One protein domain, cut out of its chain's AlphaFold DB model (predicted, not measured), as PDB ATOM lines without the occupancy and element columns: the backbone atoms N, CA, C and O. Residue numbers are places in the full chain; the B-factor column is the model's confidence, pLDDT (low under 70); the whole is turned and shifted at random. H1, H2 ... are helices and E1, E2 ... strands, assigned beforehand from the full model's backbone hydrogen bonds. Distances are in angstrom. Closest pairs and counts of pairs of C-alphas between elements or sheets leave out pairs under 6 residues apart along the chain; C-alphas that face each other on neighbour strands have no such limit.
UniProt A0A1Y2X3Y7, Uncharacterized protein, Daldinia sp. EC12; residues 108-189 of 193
ATOM      1  N   PHE A 108     192.178 258.544 159.841       78.94
ATOM      2  CA  PHE A 108     193.535 258.418 159.304       78.94
ATOM      3  C   PHE A 108     194.388 259.687 159.481       78.94
ATOM      4  O   PHE A 108     195.579 259.589 159.770       78.94
ATOM      5  N   ASN A 109     193.800 260.880 159.338       76.69
ATOM      6  CA  ASN A 109     194.547 262.130 159.497       76.69
ATOM      7  C   ASN A 109     194.918 262.369 160.967       76.69
ATOM      8  O   ASN A 109     195.996 262.889 161.253       76.69
ATOM      9  N   VAL A 110     194.034 261.980 161.891       77.12
ATOM     10  CA  VAL A 110     194.257 262.101 163.338       77.12
ATOM     11  C   VAL A 110     195.332 261.120 163.787       77.12
ATOM     12  O   VAL A 110     196.265 261.527 164.475       77.12
ATOM     13  N   ASP A 111     195.279 259.876 163.316       79.62
ATOM     14  CA  ASP A 111     196.280 258.851 163.628       79.62
ATOM     15  C   ASP A 111     197.671 259.229 163.089       79.62
ATOM     16  O   ASP A 111     198.687 259.032 163.761       79.62
ATOM     17  N   ALA A 112     197.728 259.801 161.879       78.44
ATOM     18  CA  ALA A 112     198.968 260.280 161.274       78.44
ATOM     19  C   ALA A 112     199.562 261.462 162.054       78.44
ATOM     20  O   ALA A 112     200.744 261.434 162.394       78.44
ATOM     21  N   CYS A 113     198.741 262.460 162.396       79.19
ATOM     22  CA  CYS A 113     199.179 263.571 163.237       79.19
ATOM     23  C   CYS A 113     199.646 263.083 164.613       79.19
ATOM     24  O   CYS A 113     200.705 263.496 165.072       79.19
ATOM     25  N   TYR A 114     198.911 262.169 165.248       77.56
ATOM     26  CA  TYR A 114     199.264 261.619 166.554       77.56
ATOM     27  C   TYR A 114     200.640 260.939 166.534       77.56
ATOM     28  O   TYR A 114     201.505 261.246 167.355       77.56
ATOM     29  N   ARG A 115     200.883 260.078 165.542       77.69
ATOM     30  CA  ARG A 115     202.174 259.400 165.355       77.69
ATOM     31  C   ARG A 115     203.336 260.347 165.083       77.69
ATOM     32  O   ARG A 115     204.435 260.122 165.595       77.69
ATOM     33  N   ASP A 116     203.116 261.378 164.278       77.88
ATOM     34  CA  ASP A 116     204.173 262.332 163.949       77.88
ATOM     35  C   ASP A 116     204.434 263.291 165.117       77.88
ATOM     36  O   ASP A 116     205.586 263.614 165.397       77.88
ATOM     37  N   ALA A 117     203.387 263.683 165.849       74.94
ATOM     38  CA  ALA A 117     203.484 264.530 167.033       74.94
ATOM     39  C   ALA A 117     204.279 263.860 168.163       74.94
ATOM     40  O   ALA A 117     205.027 264.542 168.855       74.94
ATOM     41  N   LEU A 118     204.190 262.532 168.308       72.38
ATOM     42  CA  LEU A 118     204.991 261.769 169.279       72.38
ATOM     43  C   LEU A 118     206.502 261.876 169.041       72.38
ATOM     44  O   LEU A 118     207.280 261.717 169.976       72.38
ATOM     45  N   ASN A 119     206.920 262.138 167.802       71.56
ATOM     46  CA  ASN A 119     208.328 262.274 167.428       71.56
ATOM     47  C   ASN A 119     208.734 263.736 167.175       71.56
ATOM     48  O   ASN A 119     209.878 264.000 166.803       71.56
ATOM     49  N   ALA A 120     207.809 264.683 167.345       71.19
ATOM     50  CA  ALA A 120     208.020 266.088 167.037       71.19
ATOM     51  C   ALA A 120     208.205 266.921 168.304       71.19
ATOM     52  O   ALA A 120     207.517 266.753 169.308       71.19
ATOM     53  N   THR A 121     209.117 267.888 168.240       75.19
ATOM     54  CA  THR A 121     209.282 268.885 169.298       75.19
ATOM     55  C   THR A 121     208.313 270.034 169.053       75.19
ATOM     56  O   THR A 121     208.631 270.977 168.329       75.19
ATOM     57  N   VAL A 122     207.123 269.953 169.649       75.62
ATOM     58  CA  VAL A 122     206.124 271.025 169.567       75.62
ATOM     59  C   VAL A 122     206.327 272.013 170.711       75.62
ATOM     60  O   VAL A 122     206.290 271.643 171.883       75.62
ATOM     61  N   THR A 123     206.525 273.283 170.371       77.44
ATOM     62  CA  THR A 123     206.660 274.379 171.336       77.44
ATOM     63  C   THR A 123     205.406 275.236 171.295       77.44
ATOM     64  O   THR A 123     205.034 275.745 170.242       77.44
ATOM     65  N   ILE A 124     204.754 275.413 172.442       77.12
ATOM     66  CA  ILE A 124     203.600 276.303 172.575       77.12
ATOM     67  C   ILE A 124     204.044 277.533 173.354       77.12
ATOM     68  O   ILE A 124     204.401 277.446 174.528       77.12
ATOM     69  N   ASN A 125     203.985 278.682 172.701       76.75
ATOM     70  CA  ASN A 125     204.266 279.976 173.290       76.75
ATOM     71  C   ASN A 125     202.939 280.676 173.619       76.75
ATOM     72  O   ASN A 125     202.121 280.916 172.727       76.75
ATOM     73  N   GLY A 126     202.728 281.029 174.890       68.19
ATOM     74  CA  GLY A 126     201.623 281.906 175.287       68.19
ATOM     75  C   GLY A 126     201.685 282.390 176.747       68.19
ATOM     76  O   GLY A 126     202.321 281.728 177.572       68.19
ATOM     77  N   PRO A 127     200.982 283.492 177.096       61.44
ATOM     78  CA  PRO A 127     200.411 284.500 176.194       61.44
ATOM     79  C   PRO A 127     201.477 285.498 175.716       61.44
ATOM     80  O   PRO A 127     202.253 286.029 176.513       61.44
ATOM     81  N   VAL A 128     201.495 285.784 174.415       55.12
ATOM     82  CA  VAL A 128     202.306 286.867 173.832       55.12
ATOM     83  C   VAL A 128     201.397 288.094 173.665       55.12
ATOM     84  O   VAL A 128     200.928 288.371 172.572       55.12
ATOM     85  N   GLY A 129     201.054 288.791 174.753       62.78
ATOM     86  CA  GLY A 129     200.126 289.939 174.685       62.78
ATOM     87  C   GLY A 129     198.666 289.533 174.428       62.78
ATOM     88  O   GLY A 129     198.246 288.542 175.017       62.78
ATOM     89  N   ASP A 130     197.932 290.300 173.600       66.12
ATOM     90  CA  ASP A 130     196.472 290.326 173.291       66.12
ATOM     91  C   ASP A 130     195.750 288.962 173.066       66.12
ATOM     92  O   ASP A 130     195.080 288.743 172.059       66.12
ATOM     93  N   ASN A 131     195.884 288.011 173.993       71.75
ATOM     94  CA  ASN A 131     195.382 286.637 173.910       71.75
ATOM     95  C   ASN A 131     195.896 285.870 172.680       71.75
ATOM     96  O   ASN A 131     195.133 285.224 171.965       71.75
ATOM     97  N   HIS A 132     197.211 285.918 172.455       76.12
ATOM     98  CA  HIS A 132     197.878 285.185 171.377       76.12
ATOM     99  C   HIS A 132     198.470 283.860 171.866       76.12
ATOM    100  O   HIS A 132     199.157 283.814 172.897       76.12
ATOM    101  N   ILE A 133     198.254 282.795 171.089       81.56
ATOM    102  CA  ILE A 133     198.921 281.498 171.261       81.56
ATOM    103  C   ILE A 133     199.637 281.156 169.963       81.56
ATOM    104  O   ILE A 133     199.006 281.055 168.912       81.56
ATOM    105  N   ARG A 134     200.949 280.927 170.042       84.19
ATOM    106  CA  ARG A 134     201.754 280.484 168.903       84.19
ATOM    107  C   ARG A 134     202.252 279.070 169.139       84.19
ATOM    108  O   ARG A 134     202.878 278.801 170.159       84.19
ATOM    109  N   VAL A 135     201.991 278.182 168.191       83.06
ATOM    110  CA  VAL A 135     202.453 276.796 168.223       83.06
ATOM    111  C   VAL A 135     203.473 276.598 167.111       83.06
ATOM    112  O   VAL A 135     203.176 276.827 165.941       83.06
ATOM    113  N   GLU A 136     204.676 276.178 167.482       84.75
ATOM    114  CA  GLU A 136     205.812 275.937 166.593       84.75
ATOM    115  C   GLU A 136     206.227 274.464 166.633       84.75
ATOM    116  O   GLU A 136     206.035 273.782 167.638       84.75
ATOM    117  N   GLY A 137     206.830 273.971 165.551       81.19
ATOM    118  CA  GLY A 137     207.304 272.587 165.467       81.19
ATOM    119  C   GLY A 137     206.198 271.570 165.182       81.19
ATOM    120  O   GLY A 137     206.391 270.375 165.393       81.19
ATOM    121  N   LEU A 138     205.042 272.026 164.690       82.50
ATOM    122  CA  LEU A 138     203.950 271.146 164.282       82.50
ATOM    123  C   LEU A 138     204.307 270.375 163.000       82.50
ATOM    124  O   LEU A 138     204.647 271.000 161.989       82.50
ATOM    125  N   PRO A 139     204.171 269.037 162.992       83.06
ATOM    126  CA  PRO A 139     204.268 268.242 161.773       83.06
ATOM    127  C   PRO A 139     203.264 268.696 160.711       83.06
ATOM    128  O   PRO A 139     202.142 269.102 161.025       83.06
ATOM    129  N   GLN A 140     203.623 268.545 159.435       82.31
ATOM    130  CA  GLN A 140     202.725 268.876 158.321       82.31
ATOM    131  C   GLN A 140     201.415 268.072 158.356       82.31
ATOM    132  O   GLN A 140     200.368 268.587 157.973       82.31
ATOM    133  N   THR A 141     201.451 266.840 158.865       80.44
ATOM    134  CA  THR A 141     200.261 265.998 159.073       80.44
ATOM    135  C   THR A 141     199.285 266.602 160.082       80.44
ATOM    136  O   THR A 141     198.076 266.520 159.888       80.44
ATOM    137  N   CYS A 142     199.788 267.300 161.102       80.00
ATOM    138  CA  CYS A 142     198.964 268.030 162.064       80.00
ATOM    139  C   CYS A 142     198.463 269.380 161.537       80.00
ATOM    140  O   CYS A 142     197.384 269.822 161.922       80.00
ATOM    141  N   MET A 143     199.192 270.023 160.618       78.94
ATOM    142  CA  MET A 143     198.772 271.294 160.005       78.94
ATOM    143  C   MET A 143     197.468 271.162 159.205       78.94
ATOM    144  O   MET A 143     196.654 272.087 159.195       78.94
ATOM    145  N   VAL A 144     197.228 270.000 158.587       78.75
ATOM    146  CA  VAL A 144     195.959 269.681 157.897       78.75
ATOM    147  C   VAL A 144     194.771 269.705 158.867       78.75
ATOM    148  O   VAL A 144     193.650 270.011 158.472       78.75
ATOM    149  N   LEU A 145     195.022 269.436 160.150       75.38
ATOM    150  CA  LEU A 145     194.030 269.435 161.225       75.38
ATOM    151  C   LEU A 145     194.070 270.717 162.070       75.38
ATOM    152  O   LEU A 145     193.517 270.749 163.167       75.38
ATOM    153  N   SER A 146     194.694 271.787 161.572       75.69
ATOM    154  CA  SER A 146     194.874 273.048 162.307       75.69
ATOM    155  C   SER A 146     193.570 273.649 162.842       75.69
ATOM    156  O   SER A 146     193.545 274.115 163.978       75.69
ATOM    157  N   MET A 147     192.471 273.575 162.084       73.00
ATOM    158  CA  MET A 147     191.146 274.040 162.537       73.00
ATOM    159  C   MET A 147     190.609 273.258 163.745       73.00
ATOM    160  O   MET A 147     189.852 273.792 164.547       73.00
ATOM    161  N   ILE A 148     191.005 271.994 163.892       73.62
ATOM    162  CA  ILE A 148     190.557 271.115 164.978       73.62
ATOM    163  C   ILE A 148     191.474 271.253 166.195       73.62
ATOM    164  O   ILE A 148     191.012 271.112 167.324       73.62
ATOM    165  N   LEU A 149     192.753 271.589 165.986       70.69
ATOM    166  CA  LEU A 149     193.699 271.863 167.074       70.69
ATOM    167  C   LEU A 149     193.245 273.030 167.964       70.69
ATOM    168  O   LEU A 149     193.543 273.033 169.155       70.69
ATOM    169  N   GLY A 150     192.492 273.985 167.406       66.19
ATOM    170  CA  GLY A 150     191.857 275.075 168.154       66.19
ATOM    171  C   GLY A 150     190.594 274.670 168.925       66.19
ATOM    172  O   GLY A 150     190.006 275.493 169.619       66.19
ATOM    173  N   GLY A 151     190.134 273.421 168.811       61.78
ATOM    174  CA  GLY A 151     189.009 272.897 169.585       61.78
ATOM    175  C   GLY A 151     187.613 273.287 169.124       61.78
ATOM    176  O   GLY A 151     186.646 272.646 169.526       61.78
ATOM    177  N   ASN A 152     187.492 274.314 168.286       63.38
ATOM    178  CA  ASN A 152     186.219 274.737 167.731       63.38
ATOM    179  C   ASN A 152     186.379 275.067 166.238       63.38
ATOM    180  O   ASN A 152     187.038 276.055 165.916       63.38
ATOM    181  N   PRO A 153     185.745 274.306 165.325       58.03
ATOM    182  CA  PRO A 153     185.799 274.593 163.891       58.03
ATOM    183  C   PRO A 153     185.111 275.917 163.512       58.03
ATOM    184  O   PRO A 153     185.335 276.420 162.414       58.03
ATOM    185  N   ALA A 154     184.285 276.479 164.401       57.94
ATOM    186  CA  ALA A 154     183.648 277.790 164.255       57.94
ATOM    187  C   ALA A 154     184.325 278.895 165.093       57.94
ATOM    188  O   ALA A 154     183.820 280.015 165.141       57.94
ATOM    189  N   GLY A 155     185.418 278.572 165.791       64.88
ATOM    190  CA  GLY A 155     186.170 279.513 166.616       64.88
ATOM    191  C   GLY A 155     187.205 280.306 165.823       64.88
ATOM    192  O   GLY A 155     187.151 280.415 164.597       64.88
ATOM    193  N   VAL A 156     188.179 280.859 166.543       68.69
ATOM    194  CA  VAL A 156     189.269 281.645 165.958       68.69
ATOM    195  C   VAL A 156     190.087 280.800 164.982       68.69
ATOM    196  O   VAL A 156     190.603 279.732 165.316       68.69
ATOM    197  N   LEU A 157     190.191 281.304 163.753       76.81
ATOM    198  CA  LEU A 157     190.883 280.639 162.657       76.81
ATOM    199  C   LEU A 157     192.400 280.655 162.904       76.81
ATOM    200  O   LEU A 157     192.960 281.728 163.142       76.81
ATOM    201  N   PRO A 158     193.086 279.503 162.810       79.69
ATOM    202  CA  PRO A 158     194.539 279.459 162.904       79.69
ATOM    203  C   PRO A 158     195.164 280.187 161.709       79.69
ATOM    204  O   PRO A 158     194.871 279.881 160.550       79.69
ATOM    205  N   VAL A 159     196.064 281.125 161.986       85.69
ATOM    206  CA  VAL A 159     196.863 281.828 160.983       85.69
ATOM    207  C   VAL A 159     198.184 281.075 160.802       85.69
ATOM    208  O   VAL A 159     198.943 280.934 161.763       85.69
ATOM    209  N   PRO A 160     198.503 280.567 159.600       82.19
ATOM    210  CA  PRO A 160     199.789 279.924 159.362       82.19
ATOM    211  C   PRO A 160     200.916 280.969 159.400       82.19
ATOM    212  O   PRO A 160     200.936 281.899 158.596       82.19
ATOM    213  N   CYS A 161     201.875 280.796 160.310       80.75
ATOM    214  CA  CYS A 161     203.045 281.673 160.480       80.75
ATOM    215  C   CYS A 161     204.331 281.106 159.846       80.75
ATOM    216  O   CYS A 161     205.402 281.697 159.969       80.75
ATOM    217  N   GLY A 162     204.248 279.959 159.160       81.50
ATOM    218  CA  GLY A 162     205.368 279.327 158.459       81.50
ATOM    219  C   GLY A 162     205.153 277.831 158.209       81.50
ATOM    220  O   GLY A 162     204.044 277.319 158.334       81.50
ATOM    221  N   ASN A 163     206.234 277.113 157.885       72.62
ATOM    222  CA  ASN A 163     206.180 275.702 157.459       72.62
ATOM    223  C   ASN A 163     205.799 274.696 158.561       72.62
ATOM    224  O   ASN A 163     205.475 273.555 158.247       72.62
ATOM    225  N   ALA A 164     205.860 275.102 159.829       82.62
ATOM    226  CA  ALA A 164     205.532 274.279 160.996       82.62
ATOM    227  C   ALA A 164     204.977 275.147 162.143       82.62
ATOM    228  O   ALA A 164     205.267 274.900 163.314       82.62
ATOM    229  N   CYS A 165     204.273 276.230 161.794       83.44
ATOM    230  CA  CYS A 165     203.846 277.264 162.732       83.44
ATOM    231  C   CYS A 165     202.384 277.647 162.484       83.44
ATOM    232  O   CYS A 165     202.031 278.009 161.357       83.44
ATOM    233  N   ILE A 166     201.570 277.615 163.541       85.94
ATOM    234  CA  ILE A 166     200.226 278.211 163.568       85.94
ATOM    235  C   ILE A 166     200.111 279.186 164.727       85.94
ATOM    236  O   ILE A 166     200.630 278.950 165.821       85.94
ATOM    237  N   GLU A 167     199.402 280.273 164.483       85.81
ATOM    238  CA  GLU A 167     199.099 281.278 165.481       85.81
ATOM    239  C   GLU A 167     197.588 281.441 165.610       85.81
ATOM    240  O   GLU A 167     196.865 281.498 164.617       85.81
ATOM    241  N   PHE A 168     197.113 281.520 166.846       83.31
ATOM    242  CA  PHE A 168     195.749 281.904 167.167       83.31
ATOM    243  C   PHE A 168     195.792 283.328 167.722       83.31
ATOM    244  O   PHE A 168     196.456 283.577 168.732       83.31
ATOM    245  N   THR A 169     195.122 284.259 167.042       83.44
ATOM    246  CA  THR A 169     195.176 285.705 167.318       83.44
ATOM    247  C   THR A 169     193.781 286.284 167.499       83.44
ATOM    248  O   THR A 169     192.856 285.839 166.822       83.44
ATOM    249  N   GLY A 170     193.632 287.326 168.323       76.81
ATOM    250  CA  GLY A 170     192.348 288.025 168.472       76.81
ATOM    251  C   GLY A 170     191.276 287.193 169.178       76.81
ATOM    252  O   GLY A 170     190.093 287.330 168.874       76.81
ATOM    253  N   MET A 171     191.693 286.316 170.095       78.25
ATOM    254  CA  MET A 171     190.793 285.472 170.877       78.25
ATOM    255  C   MET A 171     190.194 286.245 172.056       78.25
ATOM    256  O   MET A 171     190.870 287.044 172.719       78.25
ATOM    257  N   SER A 172     188.933 285.960 172.374       79.75
ATOM    258  CA  SER A 172     188.388 286.285 173.692       79.75
ATOM    259  C   SER A 172     189.103 285.473 174.782       79.75
ATOM    260  O   SER A 172     189.761 284.468 174.510       79.75
ATOM    261  N   VAL A 173     188.993 285.906 176.039       78.88
ATOM    262  CA  VAL A 173     189.651 285.230 177.173       78.88
ATOM    263  C   VAL A 173     189.174 283.777 177.315       78.88
ATOM    264  O   VAL A 173     189.983 282.885 177.557       78.88
ATOM    265  N   ASP A 174     187.882 283.527 177.090       75.62
ATOM    266  CA  ASP A 174     187.297 282.185 177.173       75.62
ATOM    267  C   ASP A 174     187.797 281.268 176.041       75.62
ATOM    268  O   ASP A 174     188.099 280.093 176.261       75.62
ATOM    269  N   GLU A 175     187.948 281.809 174.828       76.81
ATOM    270  CA  GLU A 175     188.521 281.080 173.689       76.81
ATOM    271  C   GLU A 175     190.002 280.776 173.903       76.81
ATOM    272  O   GLU A 175     190.445 279.661 173.621       76.81
ATOM    273  N   TYR A 176     190.754 281.732 174.452       79.06
ATOM    274  CA  TYR A 176     192.156 281.538 174.806       79.06
ATOM    275  C   TYR A 176     192.323 280.381 175.794       79.06
ATOM    276  O   TYR A 176     193.145 279.497 175.554       79.06
ATOM    277  N   GLU A 177     191.537 280.345 176.873       78.12
ATOM    278  CA  GLU A 177     191.620 279.263 177.862       78.12
ATOM    279  C   GLU A 177     191.197 277.912 177.275       78.12
ATOM    280  O   GLU A 177     191.821 276.891 177.572       78.12
ATOM    281  N   ASN A 178     190.209 277.888 176.376       77.94
ATOM    282  CA  ASN A 178     189.804 276.659 175.696       77.94
ATOM    283  C   ASN A 178     190.909 276.118 174.770       77.94
ATOM    284  O   ASN A 178     191.296 274.951 174.866       77.94
ATOM    285  N   VAL A 179     191.476 276.972 173.910       75.38
ATOM    286  CA  VAL A 179     192.579 276.599 173.008       75.38
ATOM    287  C   VAL A 179     193.806 276.185 173.818       75.38
ATOM    288  O   VAL A 179     194.411 275.143 173.557       75.38
ATOM    289  N   ARG A 180     194.144 276.947 174.862       75.69
ATOM    290  CA  ARG A 180     195.217 276.610 175.800       75.69
ATOM    291  C   ARG A 180     194.976 275.242 176.430       75.69
ATOM    292  O   ARG A 180     195.899 274.427 176.443       75.69
ATOM    293  N   TYR A 181     193.781 274.963 176.939       76.44
ATOM    294  CA  TYR A 181     193.448 273.679 177.553       76.44
ATOM    295  C   TYR A 181     193.609 272.518 176.566       76.44
ATOM    296  O   TYR A 181     194.239 271.508 176.891       76.44
ATOM    297  N   ILE A 182     193.114 272.667 175.339       74.06
ATOM    298  CA  ILE A 182     193.171 271.625 174.307       74.06
ATOM    299  C   ILE A 182     194.610 271.364 173.870       74.06
ATOM    300  O   ILE A 182     195.042 270.213 173.850       74.06
ATOM    301  N   LEU A 183     195.402 272.406 173.631       74.25
ATOM    302  CA  LEU A 183     196.810 272.241 173.278       74.25
ATOM    303  C   LEU A 183     197.624 271.633 174.436       74.25
ATOM    304  O   LEU A 183     198.425 270.723 174.223       74.25
ATOM    305  N   ASN A 184     197.382 272.045 175.684       68.25
ATOM    306  CA  ASN A 184     198.046 271.438 176.845       68.25
ATOM    307  C   ASN A 184     197.655 269.960 177.047       68.25
ATOM    308  O   ASN A 184     198.474 269.157 177.490       68.25
ATOM    309  N   THR A 185     196.415 269.575 176.744       65.12
ATOM    310  CA  THR A 185     195.927 268.208 177.000       65.12
ATOM    311  C   THR A 185     196.201 267.239 175.856       65.12
ATOM    312  O   THR A 185     196.514 266.081 176.131       65.12
ATOM    313  N   GLN A 186     196.121 267.699 174.607       63.19
ATOM    314  CA  GLN A 186     196.302 266.881 173.404       63.19
ATOM    315  C   GLN A 186     197.760 266.862 172.927       63.19
ATOM    316  O   GLN A 186     198.248 265.824 172.481       63.19
ATOM    317  N   VAL A 187     198.475 267.989 173.045       57.34
ATOM    318  CA  VAL A 187     199.837 268.145 172.503       57.34
ATOM    319  C   VAL A 187     200.908 267.983 173.591       57.34
ATOM    320  O   VAL A 187     201.852 267.219 173.404       57.34
ATOM    321  N   LEU A 188     200.764 268.616 174.765       51.34
ATOM    322  CA  LEU A 188     201.831 268.595 175.791       51.34
ATOM    323  C   LEU A 188     201.901 267.329 176.648       51.34
ATOM    324  O   LEU A 188     202.960 267.042 177.204       51.34
ATOM    325  N   LYS A 189     200.829 266.536 176.751       47.41
ATOM    326  CA  LYS A 189     200.896 265.266 177.498       47.41
ATOM    327  C   LYS A 189     201.784 264.206 176.836       47.41
ATOM    328  O   LYS A 189     202.160 263.257 177.515       47.41
TER     329      LYS A 189
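Overview. This is residues 108 to 189 of the 193 residues of an uncharacterized protein of Daldinia sp. EC12 (UniProt A0A1Y2X3Y7). A small sheet of four short strands has one long helix, H4, packed along one face, while the other face is bare. H1 lies off one end of the strands with the short H2 packed on it; the short H3 only grazes the sheet. The printed part has 82 residues, with four named helices and four named strands in the order H1 E1 E2 H2 H3 E3 E4 H4. The antiparallel sheet runs E1 E2 E4 E3; the class is mixed. The whole is compact, with a radius of gyration of the C-alphas of 11.7 A, spanning 32 by 23 by 21 A.

Arrangement. H1, residues 108 to 117, touches H2, residues 140 to 143; their closest C-alphas, of Cys 113 and Cys 142, are 4.6 A apart. E1, residues 123 to 125, and E2, residues 133 to 136, form an antiparallel hairpin, with N 125 and O 134 2.8 A apart. E2 is antiparallel to E4, residues 165 to 168, with N 135 and O 166 2.8 A apart. E3, residues 159 to 162, forms a hairpin with E4, with N 159 and O 167 2.8 A apart. E2, H2, H3 at residues 146 to 149, and E3 make a split strand-helix-strand unit, E4 between its same-way strands, with a right-handed crossover. H4, residues 173 to 187, makes two layers with the sheet, at a height over the sheet of 9.5 A, along E2 at 10 degrees on the local plane. In H1 and H4 every O i to N i+4 pair is within hydrogen-bond range; H2 and H3 are too short for such a pair.

Along the chain. H1 begins at C-alpha 108 (193.535, 258.418, 159.304) and measures 14.0 A. H4 measures 20.4 A, ending at C-alpha 187 (199.837, 268.145, 172.503).

Size, cuts and confidence. The printed part has no cut and no long link. Confidence is under 70 at residues 126 to 130, 150 to 156 and 184 to 189.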